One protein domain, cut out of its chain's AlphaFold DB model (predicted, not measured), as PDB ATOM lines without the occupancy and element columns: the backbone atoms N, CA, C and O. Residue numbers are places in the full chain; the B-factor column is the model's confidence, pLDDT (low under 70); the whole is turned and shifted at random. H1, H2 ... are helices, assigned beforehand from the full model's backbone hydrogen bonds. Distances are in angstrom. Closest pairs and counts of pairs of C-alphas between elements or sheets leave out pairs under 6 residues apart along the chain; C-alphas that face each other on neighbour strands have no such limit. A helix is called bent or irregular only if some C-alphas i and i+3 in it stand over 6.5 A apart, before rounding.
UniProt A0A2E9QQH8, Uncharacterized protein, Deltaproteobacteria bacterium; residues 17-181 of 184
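Overview. This is residues 17 to 181 of the 184 residues of an uncharacterized protein of Deltaproteobacteria bacterium (UniProt A0A2E9QQH8). Two long helices, H3 and H8, lie side by side as the core, with the helical hairpin of H1 and H2 over one side of them and the short helices H4 to H7 with their loops over the opposite side. From one end a long loop reaches out, and its residues 142 to 147 stick out free. The printed part has 165 residues with eight named helices, H1 to H8 in order, and no named strand; it is all helix. It is compact, with a radius of gyration of the C-alphas of 16.4 A, and spans 55 by 41 by 27 A.

Along the chain. Find C-alpha 17 at (70.039, 15.522, 128.145), where H1, residues 17 to 23, begins. H2 takes residues 29 to 40 over 17.1 A. Look next at C-alpha 44, (76.747, 33.051, 130.565): from there H3 runs 35.5 A to residue 68. H4 is residues 83 to 91, H5 96 to 99, H6 107 to 111 and H7 122 to 131. H8, residues 152 to 180, runs 39.3 A to C-alpha 180 at (58.144, 10.169, 147.961); it is irregular, with C-alphas 154 and 157 7.4 A apart, and has a kink of 37 degrees near residue 159.

Arrangement. Begin with the hubs, H3 and H8, which touch four helices each. They run the same way at a shallow tilt of 19 degrees, closest at the C-alphas of Val 48 and Cys 159, 5.6 A. With H2 they form a bundle, three helices roughly alongside one another. H2 and H3 are a hairpin, 13 degrees apart, closest at the C-alphas of Gly 35 and Ala 47, 4.0 A; H2 and H8 only just touch, with 3 pairs of C-alphas within 8 A, closest at Val 36 and Ile 163, 6.9 A. H1 and H2 are a hairpin too, and H1 touches H8 at Leu 23 and Ser 174, whose C-alphas, the closest, are 5.4 A apart. Elsewhere, the closest C-alphas are those of Leu 63 and Ala 89, 6.5 A, where H3 touches H4; Leu 52 and Arg 127, 6.2 A, where H3 touches H7; and Leu 98 and Trp 169, 6.1 A, where H5 touches H8. H6 only just touches H4, with 3 pairs within 8 A, closest at the C-alphas of Asn 83 and Leu 111, 5.5 A. Every O i to N i+4 pair is within hydrogen-bond range in H1, H2, H3, H4, H6 and H7, and 22 of 25 in H8; H5 is too short for one.

Size, cuts and confidence. The C-alphas of Gly 69 and Glu 145 are the two farthest apart, 55.9 A. The links H3 to H4 and H7 to H8 are long, with 14 and 20 residues. The printed part has no cut, and no printed residue is under 70 in the model's pLDDT.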
ATOM      1  N   ARG A  17      71.142  16.501 128.238       95.25
ATOM      2  CA  ARG A  17      70.039  15.522 128.145       95.25
ATOM      3  C   ARG A  17      69.859  14.709 129.425       95.25
ATOM      4  O   ARG A  17      68.768  14.180 129.654       95.25
ATOM      5  N   LEU A  18      70.879  14.636 130.281       94.62
ATOM      6  CA  LEU A  18      70.765  13.979 131.580       94.62
ATOM      7  C   LEU A  18      69.677  14.622 132.445       94.62
ATOM      8  O   LEU A  18      68.937  13.892 133.092       94.62
ATOM      9  N   PHE A  19      69.474  15.944 132.391       96.31
ATOM     10  CA  PHE A  19      68.412  16.604 133.167       96.31
ATOM     11  C   PHE A  19      67.004  16.164 132.768       96.31
ATOM     12  O   PHE A  19      66.128  16.048 133.626       96.31
ATOM     13  N   VAL A  20      66.789  15.888 131.477       94.19
ATOM     14  CA  VAL A  20      65.511  15.359 130.974       94.19
ATOM     15  C   VAL A  20      65.265  13.964 131.545       94.19
ATOM     16  O   VAL A  20      64.153  13.660 131.967       94.19
ATOM     17  N   THR A  21      66.315  13.143 131.614       92.06
ATOM     18  CA  THR A  21      66.236  11.769 132.131       92.06
ATOM     19  C   THR A  21      66.044  11.750 133.648       92.06
ATOM     20  O   THR A  21      65.124  11.096 134.132       92.06
ATOM     21  N   LEU A  22      66.862  12.506 134.389       92.44
ATOM     22  CA  LEU A  22      66.832  12.572 135.852       92.44
ATOM     23  C   LEU A  22      65.484  13.079 136.365       92.44
ATOM     24  O   LEU A  22      64.870  12.460 137.226       92.44
ATOM     25  N   LEU A  23      64.991  14.199 135.838       91.56
ATOM     26  CA  LEU A  23      63.788  14.818 136.393       91.56
ATOM     27  C   LEU A  23      62.499  14.244 135.802       91.56
ATOM     28  O   LEU A  23      61.498  14.188 136.516       91.56
ATOM     29  N   SER A  24      62.508  13.855 134.518       85.75
ATOM     30  CA  SER A  24      61.321  13.389 133.784       85.75
ATOM     31  C   SER A  24      60.088  14.294 133.991       85.75
ATOM     32  O   SER A  24      58.956  13.819 134.069       85.75
ATOM     33  N   ALA A  25      60.310  15.608 134.118       82.81
ATOM     34  CA  ALA A  25      59.312  16.585 134.544       82.81
ATOM     35  C   ALA A  25      59.430  17.874 133.718       82.81
ATOM     36  O   ALA A  25      60.339  18.696 133.911       82.81
ATOM     37  N   ALA A  26      58.496  18.031 132.775       86.88
ATOM     38  CA  ALA A  26      58.510  19.079 131.757       86.88
ATOM     39  C   ALA A  26      58.465  20.497 132.343       86.88
ATOM     40  O   ALA A  26      59.002  21.426 131.745       86.88
ATOM     41  N   GLU A  27      57.872  20.649 133.523       90.19
ATOM     42  CA  GLU A  27      57.746  21.905 134.251       90.19
ATOM     43  C   GLU A  27      59.064  22.392 134.889       90.19
ATOM     44  O   GLU A  27      59.094  23.475 135.466       90.19
ATOM     45  N   MET A  28      60.160  21.619 134.789       92.81
ATOM     46  CA  MET A  28      61.439  21.946 135.445       92.81
ATOM     47  C   MET A  28      62.678  21.667 134.588       92.81
ATOM     48  O   MET A  28      63.615  22.464 134.607       92.81
ATOM     49  N   HIS A  29      62.727  20.553 133.843       94.31
ATOM     50  CA  HIS A  29      63.996  20.078 133.260       94.31
ATOM     51  C   HIS A  29      64.592  20.991 132.186       94.31
ATOM     52  O   HIS A  29      65.812  21.029 132.018       94.31
ATOM     53  N   TRP A  30      63.760  21.755 131.471       96.69
ATOM     54  CA  TRP A  30      64.222  22.565 130.338       96.69
ATOM     55  C   TRP A  30      65.065  23.757 130.783       96.69
ATOM     56  O   TRP A  30      65.943  24.181 130.034       96.69
ATOM     57  N   HIS A  31      64.871  24.229 132.015       97.62
ATOM     58  CA  HIS A  31      65.715  25.253 132.620       97.62
ATOM     59  C   HIS A  31      67.178  24.807 132.704       97.62
ATOM     60  O   HIS A  31      68.080  25.547 132.313       97.62
ATOM     61  N   PHE A  32      67.423  23.577 133.147       98.25
ATOM     62  CA  PHE A  32      68.779  23.044 133.237       98.25
ATOM     63  C   PHE A  32      69.362  22.734 131.862       98.25
ATOM     64  O   PHE A  32      70.481  23.145 131.563       98.25
ATOM     65  N   TYR A  33      68.573  22.081 131.002       97.75
ATOM     66  CA  TYR A  33      68.991  21.751 129.641       97.75
ATOM     67  C   TYR A  33      69.439  23.002 128.871       97.75
ATOM     68  O   TYR A  33      70.554  23.049 128.354       97.75
ATOM     69  N   GLN A  34      68.597  24.040 128.829       97.75
ATOM     70  CA  GLN A  34      68.931  25.282 128.130       97.75
ATOM     71  C   GLN A  34      70.005  26.091 128.861       97.75
ATOM     72  O   GLN A  34      70.789  26.771 128.204       97.75
ATOM     73  N   GLY A  35      70.094  25.984 130.190       98.00
ATOM     74  CA  GLY A  35      71.167  26.600 130.968       98.00
ATOM     75  C   GLY A  35      72.547  26.085 130.559       98.00
ATOM     76  O   GLY A  35      73.441  26.879 130.274       98.00
ATOM     77  N   VAL A  36      72.704  24.766 130.433       97.94
ATOM     78  CA  VAL A  36      73.959  24.156 129.963       97.94
ATOM     79  C   VAL A  36      74.234  24.476 128.491       97.94
ATOM     80  O   VAL A  36      75.364  24.817 128.157       97.94
ATOM     81  N   GLN A  37      73.226  24.448 127.611       97.38
ATOM     82  CA  GLN A  37      73.422  24.841 126.205       97.38
ATOM     83  C   GLN A  37      73.873  26.300 126.056       97.38
ATOM     84  O   GLN A  37      74.724  26.617 125.221       97.38
ATOM     85  N   ALA A  38      73.313  27.199 126.865       97.12
ATOM     86  CA  ALA A  38      73.739  28.588 126.911       97.12
ATOM     87  C   ALA A  38      75.202  28.696 127.371       97.12
ATOM     88  O   ALA A  38      75.983  29.399 126.738       97.12
ATOM     89  N   ALA A  39      75.611  27.936 128.393       96.75
ATOM     90  CA  ALA A  39      77.002  27.905 128.850       96.75
ATOM     91  C   ALA A  39      77.963  27.409 127.756       96.75
ATOM     92  O   ALA A  39      78.971  28.048 127.471       96.75
ATOM     93  N   GLN A  40      77.603  26.320 127.071       94.81
ATOM     94  CA  GLN A  40      78.378  25.749 125.960       94.81
ATOM     95  C   GLN A  40      78.541  26.707 124.772       94.81
ATOM     96  O   GLN A  40      79.484  26.569 123.996       94.81
ATOM     97  N   THR A  41      77.642  27.683 124.635       94.12
ATOM     98  CA  THR A  41      77.673  28.700 123.575       94.12
ATOM     99  C   THR A  41      78.194  30.063 124.050       94.12
ATOM    100  O   THR A  41      78.123  31.031 123.296       94.12
ATOM    101  N   GLY A  42      78.732  30.157 125.275       93.12
ATOM    102  CA  GLY A  42      79.289  31.394 125.845       93.12
ATOM    103  C   GLY A  42      78.240  32.406 126.327       93.12
ATOM    104  O   GLY A  42      78.561  33.540 126.677       93.12
ATOM    105  N   LEU A  43      76.963  32.021 126.372       95.62
ATOM    106  CA  LEU A  43      75.862  32.861 126.841       95.62
ATOM    107  C   LEU A  43      75.697  32.738 128.363       95.62
ATOM    108  O   LEU A  43      74.711  32.191 128.860       95.62
ATOM    109  N   TYR A  44      76.659  33.273 129.118       96.19
ATOM    110  CA  TYR A  44      76.747  33.051 130.565       96.19
ATOM    111  C   TYR A  44      75.609  33.661 131.391       96.19
ATOM    112  O   TYR A  44      75.104  32.987 132.283       96.19
ATOM    113  N   ILE A  45      75.139  34.883 131.096       95.25
ATOM    114  CA  ILE A  45      73.992  35.481 131.815       95.25
ATOM    115  C   ILE A  45      72.722  34.619 131.655       95.25
ATOM    116  O   ILE A  45      72.103  34.279 132.672       95.25
ATOM    117  N   PRO A  46      72.317  34.231 130.425       96.44
ATOM    118  CA  PRO A  46      71.227  33.278 130.239       96.44
ATOM    119  C   PRO A  46      71.469  31.941 130.940       96.44
ATOM    120  O   PRO A  46      70.548  31.424 131.570       96.44
ATOM    121  N   ALA A  47      72.694  31.409 130.880       97.81
ATOM    122  CA  ALA A  47      73.044  30.132 131.492       97.81
ATOM    123  C   ALA A  47      72.793  30.127 133.003       97.81
ATOM    124  O   ALA A  47      71.980  29.339 133.492       97.81
ATOM    125  N   VAL A  48      73.421  31.051 133.737       97.62
ATOM    126  CA  VAL A  48      73.288  31.130 135.199       97.62
ATOM    127  C   VAL A  48      71.842  31.402 135.610       97.62
ATOM    128  O   VAL A  48      71.332  30.756 136.521       97.62
ATOM    129  N   SER A  49      71.140  32.281 134.888       96.88
ATOM    130  CA  SER A  49      69.737  32.608 135.173       96.88
ATOM    131  C   SER A  49      68.828  31.392 134.984       96.88
ATOM    132  O   SER A  49      67.954  31.129 135.809       96.88
ATOM    133  N   SER A  50      69.051  30.621 133.918       97.88
ATOM    134  CA  SER A  50      68.278  29.415 133.632       97.88
ATOM    135  C   SER A  50      68.540  28.316 134.666       97.88
ATOM    136  O   SER A  50      67.589  27.723 135.165       97.88
ATOM    137  N   LEU A  51      69.796  28.091 135.067       98.38
ATOM    138  CA  LEU A  51      70.150  27.103 136.098       98.38
ATOM    139  C   LEU A  51      69.521  27.446 137.459       98.38
ATOM    140  O   LEU A  51      68.911  26.588 138.099       98.38
ATOM    141  N   LEU A  52      69.592  28.716 137.874       98.25
ATOM    142  CA  LEU A  52      68.977  29.199 139.118       98.25
ATOM    143  C   LEU A  52      67.452  29.036 139.095       98.25
ATOM    144  O   LEU A  52      66.860  28.595 140.084       98.25
ATOM    145  N   ASN A  53      66.820  29.324 137.954       96.81
ATOM    146  CA  ASN A  53      65.390  29.098 137.764       96.81
ATOM    147  C   ASN A  53      65.031  27.608 137.817       96.81
ATOM    148  O   ASN A  53      63.997  27.263 138.379       96.81
ATOM    149  N   GLY A  54      65.880  26.717 137.299       97.38
ATOM    150  CA  GLY A  54      65.694  25.269 137.412       97.38
ATOM    151  C   GLY A  54      65.722  24.784 138.865       97.38
ATOM    152  O   GLY A  54      64.846  24.023 139.287       97.38
ATOM    153  N   ILE A  55      66.683  25.259 139.663       98.25
ATOM    154  CA  ILE A  55      66.772  24.949 141.103       98.25
ATOM    155  C   ILE A  55      65.520  25.448 141.834       98.25
ATOM    156  O   ILE A  55      64.909  24.728 142.623       98.25
ATOM    157  N   GLU A  56      65.077  26.666 141.542       97.38
ATOM    158  CA  GLU A  56      63.845  27.190 142.121       97.38
ATOM    159  C   GLU A  56      62.604  26.389 141.705       97.38
ATOM    160  O   GLU A  56      61.776  26.050 142.556       97.38
ATOM    161  N   ALA A  57      62.468  26.080 140.415       95.44
ATOM    162  CA  ALA A  57      61.348  25.316 139.881       95.44
ATOM    163  C   ALA A  57      61.273  23.936 140.545       95.44
ATOM    164  O   ALA A  57      60.210  23.551 141.031       95.44
ATOM    165  N   THR A  58      62.412  23.246 140.675       96.56
ATOM    166  CA  THR A  58      62.504  21.940 141.353       96.56
ATOM    167  C   THR A  58      62.057  21.968 142.802       96.56
ATOM    168  O   THR A  58      61.287  21.094 143.205       96.56
ATOM    169  N   LEU A  59      62.431  22.995 143.563       96.94
ATOM    170  CA  LEU A  59      61.934  23.185 144.927       96.94
ATOM    171  C   LEU A  59      60.422  23.439 144.948       96.94
ATOM    172  O   LEU A  59      59.679  22.756 145.653       96.94
ATOM    173  N   ARG A  60      59.949  24.416 144.168       95.31
ATOM    174  CA  ARG A  60      58.549  24.874 144.199       95.31
ATOM    175  C   ARG A  60      57.573  23.798 143.746       95.31
ATOM    176  O   ARG A  60      56.545  23.594 144.390       95.31
ATOM    177  N   VAL A  61      57.880  23.129 142.641       93.75
ATOM    178  CA  VAL A  61      57.028  22.085 142.067       93.75
ATOM    179  C   VAL A  61      57.024  20.856 142.964       93.75
ATOM    180  O   VAL A  61      55.947  20.356 143.277       93.75
ATOM    181  N   THR A  62      58.186  20.409 143.452       94.00
ATOM    182  CA  THR A  62      58.259  19.236 144.339       94.00
ATOM    183  C   THR A  62      57.501  19.481 145.644       94.00
ATOM    184  O   THR A  62      56.694  18.645 146.039       94.00
ATOM    185  N   LEU A  63      57.651  20.657 146.265       93.50
ATOM    186  CA  LEU A  63      56.867  21.035 147.446       93.50
ATOM    187  C   LEU A  63      55.359  21.094 147.163       93.50
ATOM    188  O   LEU A  63      54.552  20.668 147.990       93.50
ATOM    189  N   SER A  64      54.967  21.625 146.001       92.25
ATOM    190  CA  SER A  64      53.559  21.677 145.589       92.25
ATOM    191  C   SER A  64      52.976  20.274 145.413       92.25
ATOM    192  O   SER A  64      51.908  19.990 145.951       92.25
ATOM    193  N   GLN A  65      53.693  19.386 144.722       91.31
ATOM    194  CA  GLN A  65      53.262  18.012 144.456       91.31
ATOM    195  C   GLN A  65      53.242  17.158 145.729       91.31
ATOM    196  O   GLN A  65      52.320  16.370 145.916       91.31
ATOM    197  N   GLN A  66      54.176  17.377 146.660       90.94
ATOM    198  CA  GLN A  66      54.149  16.725 147.971       90.94
ATOM    199  C   GLN A  66      52.897  17.107 148.772       90.94
ATOM    200  O   GLN A  66      52.314  16.278 149.466       90.94
ATOM    201  N   LYS A  67      52.478  18.375 148.688       89.38
ATOM    202  CA  LYS A  67      51.321  18.887 149.430       89.38
ATOM    203  C   LYS A  67      49.986  18.527 148.779       89.38
ATOM    204  O   LYS A  67      49.029  18.224 149.485       89.38
ATOM    205  N   ASN A  68      49.903  18.641 147.457       88.94
ATOM    206  CA  ASN A  68      48.641  18.621 146.718       88.94
ATOM    207  C   ASN A  68      48.433  17.331 145.903       88.94
ATOM    208  O   ASN A  68      47.363  17.154 145.327       88.94
ATOM    209  N   GLY A  69      49.425  16.437 145.860       85.12
ATOM    210  CA  GLY A  69      49.428  15.239 145.023       85.12
ATOM    211  C   GLY A  69      50.080  15.454 143.648       85.12
ATOM    212  O   GLY A  69      50.432  16.583 143.284       85.12
ATOM    213  N   PRO A  70      50.271  14.370 142.872       79.38
ATOM    214  CA  PRO A  70      50.848  14.444 141.534       79.38
ATOM    215  C   PRO A  70      49.913  15.217 140.592       79.38
ATOM    216  O   PRO A  70      48.702  15.002 140.576       79.38
ATOM    217  N   GLY A  71      50.473  16.133 139.802       79.06
ATOM    218  CA  GLY A  71      49.715  16.935 138.845       79.06
ATOM    219  C   GLY A  71      50.443  18.208 138.423       79.06
ATOM    220  O   GLY A  71      51.380  18.664 139.085       79.06
ATOM    221  N   LEU A  72      49.986  18.796 137.316       80.94
ATOM    222  CA  LEU A  72      50.448  20.095 136.820       80.94
ATOM    223  C   LEU A  72      49.731  21.221 137.573       80.94
ATOM    224  O   LEU A  72      48.839  21.880 137.045       80.94
ATOM    225  N   ILE A  73      50.098  21.400 138.841       82.25
ATOM    226  CA  ILE A  73      49.595  22.488 139.681       82.25
ATOM    227  C   ILE A  73      50.635  23.597 139.689       82.25
ATOM    228  O   ILE A  73      51.735  23.420 140.220       82.25
ATOM    229  N   GLU A  74      50.270  24.750 139.133       84.88
ATOM    230  CA  GLU A  74      51.136  25.923 139.114       84.88
ATOM    231  C   GLU A  74      51.493  26.361 140.552       84.88
ATOM    232  O   GLU A  74      50.602  26.643 141.363       84.88
ATOM    233  N   PRO A  75      52.789  26.415 140.914       82.88
ATOM    234  CA  PRO A  75      53.194  26.867 142.238       82.88
ATOM    235  C   PRO A  75      52.960  28.370 142.417       82.88
ATOM    236  O   PRO A  75      53.247  29.158 141.519       82.88
ATOM    237  N   SER A  76      52.573  28.791 143.627       82.75
ATOM    238  CA  SER A  76      52.368  30.211 143.969       82.75
ATOM    239  C   SER A  76      53.500  31.119 143.456       82.75
ATOM    240  O   SER A  76      54.667  30.823 143.742       82.75
ATOM    241  N   PRO A  77      53.190  32.247 142.784       81.00
ATOM    242  CA  PRO A  77      54.200  33.144 142.216       81.00
ATOM    243  C   PRO A  77      55.028  33.875 143.284       81.00
ATOM    244  O   PRO A  77      56.064  34.451 142.973       81.00
ATOM    245  N   TYR A  78      54.598  33.843 144.548       79.19
ATOM    246  CA  TYR A  78      55.238  34.572 145.645       79.19
ATOM    247  C   TYR A  78      56.321  33.767 146.377       79.19
ATOM    248  O   TYR A  78      57.011  34.307 147.243       79.19
ATOM    249  N   LYS A  79      56.485  32.474 146.060       83.69
ATOM    250  CA  LYS A  79      57.496  31.604 146.679       83.69
ATOM    251  C   LYS A  79      58.763  31.516 145.824       83.69
ATOM    252  O   LYS A  79      59.037  30.490 145.219       83.69
ATOM    253  N   CYS A  80      59.529  32.600 145.807       91.69
ATOM    254  CA  CYS A  80      60.863  32.680 145.208       91.69
ATOM    255  C   CYS A  80      61.916  31.853 145.975       91.69
ATOM    256  O   CYS A  80      61.740  31.571 147.169       91.69
ATOM    257  N   LEU A  81      63.051  31.544 145.331       96.06
ATOM    258  CA  LEU A  81      64.205  30.925 145.981       96.06
ATOM    259  C   LEU A  81      64.656  31.767 147.176       96.06
ATOM    260  O   LEU A  81      65.024  32.935 147.057       96.06
ATOM    261  N   SER A  82      64.576  31.169 148.358       96.06
ATOM    262  CA  SER A  82      64.851  31.824 149.631       96.06
ATOM    263  C   SER A  82      65.219  30.785 150.681       96.06
ATOM    264  O   SER A  82      64.828  29.626 150.555       96.06
ATOM    265  N   ASN A  83      65.891  31.195 151.766       97.69
ATOM    266  CA  ASN A  83      66.170  30.279 152.881       97.69
ATOM    267  C   ASN A  83      64.894  29.596 153.398       97.69
ATOM    268  O   ASN A  83      64.936  28.422 153.721       97.69
ATOM    269  N   ASN A  84      63.749  30.288 153.424       96.31
ATOM    270  CA  ASN A  84      62.489  29.682 153.866       96.31
ATOM    271  C   ASN A  84      62.023  28.574 152.914       96.31
ATOM    272  O   ASN A  84      61.554  27.548 153.382       96.31
ATOM    273  N   LEU A  85      62.178  28.752 151.597       96.88
ATOM    274  CA  LEU A  85      61.854  27.701 150.625       96.88
ATOM    275  C   LEU A  85      62.770  26.479 150.800       96.88
ATOM    276  O   LEU A  85      62.305  25.348 150.710       96.88
ATOM    277  N   LEU A  86      64.054  26.708 151.086       98.31
ATOM    278  CA  LEU A  86      65.007  25.638 151.390       98.31
ATOM    279  C   LEU A  86      64.664  24.935 152.711       98.31
ATOM    280  O   LEU A  86      64.709  23.715 152.783       98.31
ATOM    281  N   LEU A  87      64.258  25.679 153.740       98.06
ATOM    282  CA  LEU A  87      63.786  25.111 155.004       98.06
ATOM    283  C   LEU A  87      62.507  24.281 154.814       98.06
ATOM    284  O   LEU A  87      62.429  23.185 155.364       98.06
ATOM    285  N   ASP A  88      61.552  24.761 154.010       96.88
ATOM    286  CA  ASP A  88      60.339  24.019 153.636       96.88
ATOM    287  C   ASP A  88      60.710  22.697 152.928       96.88
ATOM    288  O   ASP A  88      60.179  21.641 153.266       96.88
ATOM    289  N   ALA A  89      61.650  22.735 151.975       97.50
ATOM    290  CA  ALA A  89      62.138  21.558 151.248       97.50
ATOM    291  C   ALA A  89      62.882  20.566 152.156       97.50
ATOM    292  O   ALA A  89      62.649  19.357 152.098       97.50
ATOM    293  N   ARG A  90      63.728  21.070 153.056       98.12
ATOM    294  CA  ARG A  90      64.426  20.250 154.050       98.12
ATOM    295  C   ARG A  90      63.455  19.563 155.004       98.12
ATOM    296  O   ARG A  90      63.646  18.398 155.337       98.12
ATOM    297  N   ALA A  91      62.387  20.252 155.407       97.56
ATOM    298  CA  ALA A  91      61.372  19.699 156.302       97.56
ATOM    299  C   ALA A  91      60.629  18.490 155.706       97.56
ATOM    300  O   ALA A  91      60.104  17.679 156.466       97.56
ATOM    301  N   ILE A  92      60.605  18.347 154.375       96.25
ATOM    302  CA  ILE A  92      60.042  17.172 153.694       96.25
ATOM    303  C   ILE A  92      61.098  16.126 153.305       96.25
ATOM    304  O   ILE A  92      60.741  15.136 152.681       96.25
ATOM    305  N   GLY A  93      62.370  16.319 153.675       97.19
ATOM    306  CA  GLY A  93      63.451  15.352 153.453       97.19
ATOM    307  C   GLY A  93      64.319  15.588 152.212       97.19
ATOM    308  O   GLY A  93      65.122  14.721 151.874       97.19
ATOM    309  N   MET A  94      64.197  16.731 151.526       98.06
ATOM    310  CA  MET A  94      65.119  17.076 150.435       98.06
ATOM    311  C   MET A  94      66.491  17.488 150.994       98.06
ATOM    312  O   MET A  94      66.564  18.257 151.954       98.06
ATOM    313  N   GLN A  95      67.575  17.027 150.363       97.88
ATOM    314  CA  GLN A  95      68.962  17.295 150.774       97.88
ATOM    315  C   GLN A  95      69.437  18.676 150.292       97.88
ATOM    316  O   GLN A  95      70.241  18.799 149.365       97.88
ATOM    317  N   VAL A  96      68.893  19.746 150.874       98.31
ATOM    318  CA  VAL A  96      69.167  21.130 150.439       98.31
ATOM    319  C   VAL A  96      70.621  21.557 150.632       98.31
ATOM    320  O   VAL A  96      71.069  22.496 149.983       98.31
ATOM    321  N   GLU A  97      71.373  20.854 151.471       97.81
ATOM    322  CA  GLU A  97      72.804  21.050 151.699       97.81
ATOM    323  C   GLU A  97      73.627  20.784 150.428       97.81
ATOM    324  O   GLU A  97      74.704  21.352 150.261       97.81
ATOM    325  N   LEU A  98      73.101  20.001 149.475       97.75
ATOM    326  CA  LEU A  98      73.728  19.804 148.164       97.75
ATOM    327  C   LEU A  98      73.788  21.090 147.330       97.75
ATOM    328  O   LEU A  98      74.582  21.151 146.391       97.75
ATOM    329  N   LEU A  99      72.989  22.108 147.670       98.12
ATOM    330  CA  LEU A  99      73.006  23.426 147.030       98.12
ATOM    331  C   LEU A  99      74.066  24.377 147.612       98.12
ATOM    332  O   LEU A  99      74.178  25.510 147.139       98.12
ATOM    333  N   ALA A 100      74.836  23.946 148.617       97.88
ATOM    334  CA  ALA A 100      75.952  24.721 149.144       97.88
ATOM    335  C   ALA A 100      77.075  24.832 148.105       97.88
ATOM    336  O   ALA A 100      77.483  23.840 147.492       97.88
ATOM    337  N   PHE A 101      77.605  26.039 147.917       96.62
ATOM    338  CA  PHE A 101      78.764  26.232 147.045       96.62
ATOM    339  C   PHE A 101      80.013  25.550 147.638       96.62
ATOM    340  O   PHE A 101      80.132  25.483 148.861       96.62
ATOM    341  N   PRO A 102      80.991  25.100 146.819       89.44
ATOM    342  CA  PRO A 102      82.171  24.371 147.308       89.44
ATOM    343  C   PRO A 102      82.947  25.056 148.447       89.44
ATOM    344  O   PRO A 102      83.533  24.378 149.284       89.44
ATOM    345  N   ASN A 103      82.924  26.392 148.503       90.38
ATOM    346  CA  ASN A 103      83.621  27.193 149.517       90.38
ATOM    347  C   ASN A 103      82.673  27.822 150.562       90.38
ATOM    348  O   ASN A 103      83.086  28.680 151.341       90.38
ATOM    349  N   GLU A 104      81.397  27.432 150.587       96.50
ATOM    350  CA  GLU A 104      80.399  27.947 151.528       96.50
ATOM    351  C   GLU A 104      80.410  27.148 152.840       96.50
ATOM    352  O   GLU A 104      79.571  26.287 153.092       96.50
ATOM    353  N   LEU A 105      81.378  27.449 153.709       95.50
ATOM    354  CA  LEU A 105      81.549  26.746 154.990       95.50
ATOM    355  C   LEU A 105      80.449  27.057 156.017       95.50
ATOM    356  O   LEU A 105      80.262  26.313 156.977       95.50
ATOM    357  N   ASP A 106      79.737  28.168 155.844       97.00
ATOM    358  CA  ASP A 106      78.721  28.667 156.769       97.00
ATOM    359  C   ASP A 106      77.283  28.464 156.262       97.00
ATOM    360  O   ASP A 106      76.370  29.127 156.759       97.00
ATOM    361  N   PHE A 107      77.071  27.535 155.317       97.88
ATOM    362  CA  PHE A 107      75.758  27.245 154.723       97.88
ATOM    363  C   PHE A 107      74.677  27.027 155.788       97.88
ATOM    364  O   PHE A 107      73.676  27.741 155.798       97.88
ATOM    365  N   GLU A 108      74.889  26.100 156.729       97.50
ATOM    366  CA  GLU A 108      73.875  25.778 157.742       97.50
ATOM    367  C   GLU A 108      73.583  26.982 158.644       97.50
ATOM    368  O   GLU A 108      72.426  27.332 158.878       97.50
ATOM    369  N   ALA A 109      74.633  27.676 159.091       97.44
ATOM    370  CA  ALA A 109      74.499  28.863 159.927       97.44
ATOM    371  C   ALA A 109      73.721  29.983 159.210       97.44
ATOM    372  O   ALA A 109      72.885  30.649 159.827       97.44
ATOM    373  N   LYS A 110      73.955  30.180 157.905       98.31
ATOM    374  CA  LYS A 110      73.192  31.110 157.060       98.31
ATOM    375  C   LYS A 110      71.749  30.644 156.888       98.31
ATOM    376  O   LYS A 110      70.837  31.459 157.061       98.31
ATOM    377  N   LEU A 111      71.528  29.364 156.595       97.94
ATOM    378  CA  LEU A 111      70.216  28.782 156.322       97.94
ATOM    379  C   LEU A 111      69.243  29.004 157.486       97.94
ATOM    380  O   LEU A 111      68.129  29.477 157.255       97.94
ATOM    381  N   ILE A 112      69.685  28.748 158.723       96.94
ATOM    382  CA  ILE A 112      68.851  28.873 159.933       96.94
ATOM    383  C   ILE A 112      68.854  30.272 160.561       96.94
ATOM    384  O   ILE A 112      68.136  30.509 161.536       96.94
ATOM    385  N   SER A 113      69.653  31.205 160.038       96.31
ATOM    386  CA  SER A 113      69.744  32.560 160.590       96.31
ATOM    387  C   SER A 113      68.399  33.298 160.534       96.31
ATOM    388  O   SER A 113      67.654  33.242 159.552       96.31
ATOM    389  N   GLN A 114      68.089  34.038 161.601       92.88
ATOM    390  CA  GLN A 114      66.830  34.770 161.749       92.88
ATOM    391  C   GLN A 114      67.060  36.280 161.826       92.88
ATOM    392  O   GLN A 114      68.169  36.760 162.058       92.88
ATOM    393  N   LYS A 115      65.987  37.054 161.628       88.75
ATOM    394  CA  LYS A 115      66.030  38.509 161.822       88.75
ATOM    395  C   LYS A 115      66.402  38.842 163.281       88.75
ATOM    396  O   LYS A 115      65.973  38.119 164.176       88.75
ATOM    397  N   PRO A 116      67.135  39.943 163.535       90.38
ATOM    398  CA  PRO A 116      67.615  40.933 162.564       90.38
ATOM    399  C   PRO A 116      68.888  40.517 161.803       90.38
ATOM    400  O   PRO A 116      69.173  41.095 160.761       90.38
ATOM    401  N   ALA A 117      69.615  39.493 162.253       91.94
ATOM    402  CA  ALA A 117      70.902  39.062 161.695       91.94
ATOM    403  C   ALA A 117      70.781  38.012 160.566       91.94
ATOM    404  O   ALA A 117      71.640  37.141 160.422       91.94
ATOM    405  N   ARG A 118      69.702  38.066 159.774       91.94
ATOM    406  CA  ARG A 118      69.446  37.084 158.713       91.94
ATOM    407  C   ARG A 118      70.491  37.221 157.608       91.94
ATOM    408  O   ARG A 118      70.642  38.294 157.030       91.94
ATOM    409  N   LYS A 119      71.130  36.109 157.262       95.81
ATOM    410  CA  LYS A 119      72.030  35.959 156.117       95.81
ATOM    411  C   LYS A 119      71.375  35.085 155.047       95.81
ATOM    412  O   LYS A 119      70.535  34.238 155.345       95.81
ATOM    413  N   MET A 120      71.733  35.306 153.788       96.69
ATOM    414  CA  MET A 120      71.331  34.433 152.682       96.69
ATOM    415  C   MET A 120      72.413  33.378 152.472       96.69
ATOM    416  O   MET A 120      73.593  33.721 152.530       96.69
ATOM    417  N   VAL A 121      72.010  32.130 152.228       98.12
ATOM    418  CA  VAL A 121      72.919  31.136 151.633       98.12
ATOM    419  C   VAL A 121      73.313  31.583 150.224       98.12
ATOM    420  O   VAL A 121      72.555  32.323 149.582       98.12
ATOM    421  N   GLU A 122      74.476  31.165 149.732       97.81
ATOM    422  CA  GLU A 122      75.052  31.708 148.496       97.81
ATOM    423  C   GLU A 122      74.128  31.513 147.293       97.81
ATOM    424  O   GLU A 122      73.898  32.462 146.547       97.81
ATOM    425  N   ILE A 123      73.486  30.348 147.153       98.19
ATOM    426  CA  ILE A 123      72.549  30.098 146.047       98.19
ATOM    427  C   ILE A 123      71.365  31.084 146.034       98.19
ATOM    428  O   ILE A 123      70.950  31.560 144.978       98.19
ATOM    429  N   VAL A 124      70.857  31.463 147.213       97.69
ATOM    430  CA  VAL A 124      69.778  32.455 147.360       97.69
ATOM    431  C   VAL A 124      70.302  33.857 147.057       97.69
ATOM    432  O   VAL A 124      69.623  34.642 146.392       97.69
ATOM    433  N   ARG A 125      71.505  34.181 147.539       97.06
ATOM    434  CA  ARG A 125      72.145  35.485 147.335       97.06
ATOM    435  C   ARG A 125      72.420  35.741 145.851       97.06
ATOM    436  O   ARG A 125      72.000  36.774 145.336       97.06
ATOM    437  N   VAL A 126      73.055  34.785 145.172       96.81
ATOM    438  CA  VAL A 126      73.368  34.838 143.736       96.81
ATOM    439  C   VAL A 126      72.089  34.969 142.913       96.81
ATOM    440  O   VAL A 126      71.996  35.857 142.065       96.81
ATOM    441  N   ARG A 127      71.068  34.149 143.203       96.06
ATOM    442  CA  ARG A 127      69.756  34.245 142.547       96.06
ATOM    443  C   ARG A 127      69.157  35.637 142.681       96.06
ATOM    444  O   ARG A 127      68.731  36.212 141.685       96.06
ATOM    445  N   ASN A 128      69.121  36.188 143.891       94.38
ATOM    446  CA  ASN A 128      68.563  37.521 144.108       94.38
ATOM    447  C   ASN A 128      69.349  38.594 143.357       94.38
ATOM    448  O   ASN A 128      68.739  39.413 142.680       94.38
ATOM    449  N   ASN A 129      70.679  38.570 143.427       94.69
ATOM    450  CA  ASN A 129      71.507  39.545 142.729       94.69
ATOM    451  C   ASN A 129      71.261  39.508 141.214       94.69
ATOM    452  O   ASN A 129      70.840  40.510 140.636       94.69
ATOM    453  N   LEU A 130      71.432  38.346 140.584       93.75
ATOM    454  CA  LEU A 130      71.353  38.223 139.129       93.75
ATOM    455  C   LEU A 130      69.946  38.479 138.585       93.75
ATOM    456  O   LEU A 130      69.796  39.213 137.609       93.75
ATOM    457  N   CYS A 131      68.898  37.964 139.236       88.75
ATOM    458  CA  CYS A 131      67.517  38.214 138.806       88.75
ATOM    459  C   CYS A 131      67.067  39.669 139.024       88.75
ATOM    460  O   CYS A 131      66.083  40.097 138.421       88.75
ATOM    461  N   HIS A 132      67.770  40.440 139.857       91.25
ATOM    462  CA  HIS A 132      67.584  41.888 139.983       91.25
ATOM    463  C   HIS A 132      68.518  42.703 139.074       91.25
ATOM    464  O   HIS A 132      68.536  43.928 139.166       91.25
ATOM    465  N   GLY A 133      69.286  42.052 138.194       90.62
ATOM    466  CA  GLY A 133      70.246  42.719 137.311       90.62
ATOM    467  C   GLY A 133      71.489  43.250 138.034       90.62
ATOM    468  O   GLY A 133      72.229  44.054 137.472       90.62
ATOM    469  N   ASN A 134      71.733  42.822 139.275       92.94
ATOM    470  CA  ASN A 134      72.922  43.189 140.031       92.94
ATOM    471  C   ASN A 134      74.078  42.243 139.686       92.94
ATOM    472  O   ASN A 134      74.170  41.137 140.216       92.94
ATOM    473  N   VAL A 135      74.972  42.712 138.817       92.12
ATOM    474  CA  VAL A 135      76.195  41.998 138.412       92.12
ATOM    475  C   VAL A 135      77.461  42.562 139.063       92.12
ATOM    476  O   VAL A 135      78.559  42.164 138.695       92.12
ATOM    477  N   PHE A 136      77.334  43.492 140.017       91.38
ATOM    478  CA  PHE A 136      78.468  44.271 140.533       91.38
ATOM    479  C   PHE A 136      79.561  43.404 141.166       91.38
ATOM    480  O   PHE A 136      80.734  43.744 141.072       91.38
ATOM    481  N   GLU A 137      79.192  42.271 141.765       91.12
ATOM    482  CA  GLU A 137      80.151  41.318 142.341       91.12
ATOM    483  C   GLU A 137      81.009  40.587 141.293       91.12
ATOM    484  O   GLU A 137      82.017  39.986 141.648       91.12
ATOM    485  N   PHE A 138      80.615  40.643 140.018       92.94
ATOM    486  CA  PHE A 138      81.318  40.026 138.892       92.94
ATOM    487  C   PHE A 138      82.034  41.061 138.017       92.94
ATOM    488  O   PHE A 138      82.614  40.699 136.999       92.94
ATOM    489  N   ILE A 139      81.982  42.350 138.362       92.06
ATOM    490  CA  ILE A 139      82.735  43.377 137.638       92.06
ATOM    491  C   ILE A 139      84.223  43.171 137.936       92.06
ATOM    492  O   ILE A 139      84.637  43.210 139.095       92.06
ATOM    493  N   ASN A 140      85.030  42.975 136.892       88.19
ATOM    494  CA  ASN A 140      86.478  42.908 137.026       88.19
ATOM    495  C   ASN A 140      87.028  44.312 137.312       88.19
ATOM    496  O   ASN A 140      86.726  45.264 136.589       88.19
ATOM    497  N   THR A 141      87.839  44.432 138.362       89.94
ATOM    498  CA  THR A 141      88.496  45.681 138.780       89.94
ATOM    499  C   THR A 141      90.023  45.565 138.824       89.94
ATOM    500  O   THR A 141      90.701  46.487 139.279       89.94
ATOM    501  N   ASP A 142      90.585  44.472 138.301       88.75
ATOM    502  CA  ASP A 142      92.016  44.150 138.385       88.75
ATOM    503  C   ASP A 142      92.890  45.138 137.595       88.75
ATOM    504  O   ASP A 142      94.078  45.294 137.874       88.75
ATOM    505  N   LEU A 143      92.302  45.847 136.624       85.69
ATOM    506  CA  LEU A 143      92.975  46.854 135.793       85.69
ATOM    507  C   LEU A 143      93.064  48.250 136.449       85.69
ATOM    508  O   LEU A 143      93.502  49.209 135.807       85.69
ATOM    509  N   GLY A 144      92.668  48.377 137.718       83.56
ATOM    510  CA  GLY A 144      92.772  49.609 138.500       83.56
ATOM    511  C   GLY A 144      91.560  50.544 138.400       83.56
ATOM    512  O   GLY A 144      90.569  50.276 137.717       83.56
ATOM    513  N   GLU A 145      91.635  51.658 139.133       82.44
ATOM    514  CA  GLU A 145      90.544  52.629 139.263       82.44
ATOM    515  C   GLU A 145      90.168  53.246 137.904       82.44
ATOM    516  O   GLU A 145      91.025  53.703 137.151       82.44
ATOM    517  N   GLY A 146      88.872  53.237 137.578       83.00
ATOM    518  CA  GLY A 146      88.348  53.730 136.299       83.00
ATOM    519  C   GLY A 146      88.370  52.720 135.144       83.00
ATOM    520  O   GLY A 146      87.734  52.980 134.128       83.00
ATOM    521  N   ASN A 147      89.008  51.555 135.310       87.69
ATOM    522  CA  ASN A 147      89.093  50.502 134.286       87.69
ATOM    523  C   ASN A 147      88.236  49.271 134.624       87.69
ATOM    524  O   ASN A 147      88.553  48.154 134.219       87.69
ATOM    525  N   ALA A 148      87.162  49.468 135.387       89.62
ATOM    526  CA  ALA A 148      86.238  48.400 135.731       89.62
ATOM    527  C   ALA A 148      85.450  47.958 134.489       89.62
ATOM    528  O   ALA A 148      84.881  48.795 133.783       89.62
ATOM    529  N   PHE A 149      85.389  46.655 134.230       89.62
ATOM    530  CA  PHE A 149      84.642  46.118 133.097       89.62
ATOM    531  C   PHE A 149      83.878  44.858 133.479       89.62
ATOM    532  O   PHE A 149      84.238  44.121 134.394       89.62
ATOM    533  N   PHE A 150      82.800  44.613 132.748       91.25
ATOM    534  CA  PHE A 150      82.052  43.375 132.824       91.25
ATOM    535  C   PHE A 150      81.915  42.822 131.413       91.25
ATOM    536  O   PHE A 150      81.350  43.477 130.533       91.25
ATOM    537  N   THR A 151      82.427  41.615 131.213       90.75
ATOM    538  CA  THR A 151      82.108  40.786 130.053       90.75
ATOM    539  C   THR A 151      81.404  39.523 130.551       90.75
ATOM    540  O   THR A 151      81.537  39.173 131.728       90.75
ATOM    541  N   PRO A 152      80.617  38.828 129.713       87.38
ATOM    542  CA  PRO A 152      79.949  37.597 130.130       87.38
ATOM    543  C   PRO A 152      80.892  36.564 130.770       87.38
ATOM    544  O   PRO A 152      80.474  35.864 131.688       87.38
ATOM    545  N   GLU A 153      82.154  36.491 130.340       91.44
ATOM    546  CA  GLU A 153      83.186  35.571 130.846       91.44
ATOM    547  C   GLU A 153      83.473  35.768 132.341       91.44
ATOM    548  O   GLU A 153      83.865  34.823 133.022       91.44
ATOM    549  N   CYS A 154      83.194  36.950 132.903       93.81
ATOM    550  CA  CYS A 154      83.279  37.176 134.346       93.81
ATOM    551  C   CYS A 154      82.325  36.272 135.156       93.81
ATOM    552  O   CYS A 154      82.527  36.076 136.353       93.81
ATOM    553  N   LEU A 155      81.291  35.707 134.520       95.56
ATOM    554  CA  LEU A 155      80.366  34.742 135.122       95.56
ATOM    555  C   LEU A 155      80.765  33.281 134.887       95.56
ATOM    556  O   LEU A 155      80.102  32.397 135.429       95.56
ATOM    557  N   GLU A 156      81.813  32.995 134.112       95.19
ATOM    558  CA  GLU A 156      82.222  31.622 133.792       95.19
ATOM    559  C   GLU A 156      82.449  30.758 135.050       95.19
ATOM    560  O   GLU A 156      81.852  29.678 135.123       95.19
ATOM    561  N   PRO A 157      83.177  31.217 136.095       94.94
ATOM    562  CA  PRO A 157      83.378  30.414 137.304       94.94
ATOM    563  C   PRO A 157      82.070  30.107 138.040       94.94
ATOM    564  O   PRO A 157      81.875  29.000 138.546       94.94
ATOM    565  N   LEU A 158      81.148  31.075 138.076       96.62
ATOM    566  CA  LEU A 158      79.822  30.863 138.646       96.62
ATOM    567  C   LEU A 158      79.030  29.850 137.814       96.62
ATOM    568  O   LEU A 158      78.346  28.995 138.372       96.62
ATOM    569  N   CYS A 159      79.119  29.940 136.489       97.00
ATOM    570  CA  CYS A 159      78.433  29.038 135.581       97.00
ATOM    571  C   CYS A 159      78.901  27.591 135.770       97.00
ATOM    572  O   CYS A 159      78.057  26.708 135.898       97.00
ATOM    573  N   VAL A 160      80.214  27.350 135.865       96.88
ATOM    574  CA  VAL A 160      80.774  26.023 136.185       96.88
ATOM    575  C   VAL A 160      80.205  25.511 137.509       96.88
ATOM    576  O   VAL A 160      79.592  24.445 137.542       96.88
ATOM    577  N   ALA A 161      80.302  26.313 138.574       97.12
ATOM    578  CA  ALA A 161      79.808  25.923 139.892       97.12
ATOM    579  C   ALA A 161      78.304  25.593 139.887       97.12
ATOM    580  O   ALA A 161      77.882  24.619 140.510       97.12
ATOM    581  N   LEU A 162      77.486  26.379 139.179       98.06
ATOM    582  CA  LEU A 162      76.043  26.155 139.084       98.06
ATOM    583  C   LEU A 162      75.686  24.906 138.281       98.06
ATOM    584  O   LEU A 162      74.704  24.248 138.624       98.06
ATOM    585  N   ILE A 163      76.444  24.561 137.241       98.25
ATOM    586  CA  ILE A 163      76.217  23.327 136.482       98.25
ATOM    587  C   ILE A 163      76.529  22.111 137.359       98.25
ATOM    588  O   ILE A 163      75.678  21.228 137.487       98.25
ATOM    589  N   ASP A 164      77.674  22.106 138.045       97.00
ATOM    590  CA  ASP A 164      78.050  21.037 138.980       97.00
ATOM    591  C   ASP A 164      77.039  20.876 140.122       97.00
ATOM    592  O   ASP A 164      76.657  19.761 140.491       97.00
ATOM    593  N   LEU A 165      76.580  21.998 140.685       97.62
ATOM    594  CA  LEU A 165      75.502  22.027 141.674       97.62
ATOM    595  C   LEU A 165      74.213  21.438 141.110       97.62
ATOM    596  O   LEU A 165      73.570  20.634 141.780       97.62
ATOM    597  N   SER A 166      73.853  21.809 139.883       98.38
ATOM    598  CA  SER A 166      72.623  21.359 139.236       98.38
ATOM    599  C   SER A 166      72.617  19.853 139.008       98.38
ATOM    600  O   SER A 166      71.607  19.221 139.294       98.38
ATOM    601  N   TYR A 167      73.724  19.251 138.557       97.94
ATOM    602  CA  TYR A 167      73.795  17.796 138.388       97.94
ATOM    603  C   TYR A 167      73.582  17.055 139.710       97.94
ATOM    604  O   TYR A 167      72.705  16.197 139.790       97.94
ATOM    605  N   ARG A 168      74.323  17.432 140.762       97.31
ATOM    606  CA  ARG A 168      74.184  16.819 142.096       97.31
ATOM    607  C   ARG A 168      72.786  17.018 142.676       97.31
ATOM    608  O   ARG A 168      72.215  16.103 143.262       97.31
ATOM    609  N   TRP A 169      72.229  18.212 142.503       98.12
ATOM    610  CA  TRP A 169      70.887  18.538 142.962       98.12
ATOM    611  C   TRP A 169      69.818  17.727 142.230       98.12
ATOM    612  O   TRP A 169      68.975  17.112 142.874       98.12
ATOM    613  N   CYS A 170      69.848  17.692 140.896       97.88
ATOM    614  CA  CYS A 170      68.851  16.982 140.100       97.88
ATOM    615  C   CYS A 170      68.892  15.471 140.320       97.88
ATOM    616  O   CYS A 170      67.831  14.853 140.321       97.88
ATOM    617  N   ASP A 171      70.074  14.897 140.544       97.44
ATOM    618  CA  ASP A 171      70.221  13.493 140.928       97.44
ATOM    619  C   ASP A 171      69.493  13.210 142.255       97.44
ATOM    620  O   ASP A 171      68.550  12.418 142.294       97.44
ATOM    621  N   SER A 172      69.791  13.980 143.307       97.88
ATOM    622  CA  SER A 172      69.117  13.841 144.608       97.88
ATOM    623  C   SER A 172      67.608  14.118 144.547       97.88
ATOM    624  O   SER A 172      66.811  13.411 145.167       97.88
ATOM    625  N   VAL A 173      67.182  15.120 143.773       96.94
ATOM    626  CA  VAL A 173      65.757  15.413 143.556       96.94
ATOM    627  C   VAL A 173      65.070  14.266 142.825       96.94
ATOM    628  O   VAL A 173      63.937  13.935 143.173       96.94
ATOM    629  N   SER A 174      65.718  13.648 141.835       95.69
ATOM    630  CA  SER A 174      65.146  12.504 141.119       95.69
ATOM    631  C   SER A 174      64.882  11.328 142.059       95.69
ATOM    632  O   SER A 174      63.771  10.790 142.073       95.69
ATOM    633  N   GLU A 175      65.847  11.007 142.923       96.06
ATOM    634  CA  GLU A 175      65.726   9.956 143.930       96.06
ATOM    635  C   GLU A 175      64.628  10.285 144.948       96.06
ATOM    636  O   GLU A 175      63.751   9.461 145.226       96.06
ATOM    637  N   PHE A 176      64.621  11.517 145.467       95.94
ATOM    638  CA  PHE A 176      63.589  11.978 146.389       95.94
ATOM    639  C   PHE A 176      62.193  11.813 145.784       95.94
ATOM    640  O   PHE A 176      61.306  11.233 146.413       95.94
ATOM    641  N   ARG A 177      61.994  12.293 144.552       93.50
ATOM    642  CA  ARG A 177      60.702  12.240 143.860       93.50
ATOM    643  C   ARG A 177      60.266  10.801 143.602       93.50
ATOM    644  O   ARG A 177      59.107  10.489 143.854       93.50
ATOM    645  N   ALA A 178      61.172   9.925 143.169       92.62
ATOM    646  CA  ALA A 178      60.869   8.516 142.921       92.62
ATOM    647  C   ALA A 178      60.394   7.769 144.182       92.62
ATOM    648  O   ALA A 178      59.556   6.872 144.080       92.62
ATOM    649  N   ASN A 179      60.908   8.156 145.353       93.25
ATOM    650  CA  ASN A 179      60.601   7.510 146.630       93.25
ATOM    651  C   ASN A 179      59.416   8.136 147.385       93.25
ATOM    652  O   ASN A 179      58.805   7.459 148.210       93.25
ATOM    653  N   ASN A 180      59.095   9.410 147.135       91.44
ATOM    654  CA  ASN A 180      58.144  10.169 147.961       91.44
ATOM    655  C   ASN A 180      56.917  10.683 147.208       91.44
ATOM    656  O   ASN A 180      55.902  10.971 147.845       91.44
ATOM    657  N   LEU A 181      56.974  10.794 145.878       85.50
ATOM    658  CA  LEU A 181      55.820  11.208 145.090       85.50
ATOM    659  C   LEU A 181      55.086   9.983 144.533       85.50
ATOM    660  O   LEU A 181      55.724   9.057 144.024       85.50
TER     661      LEU A 181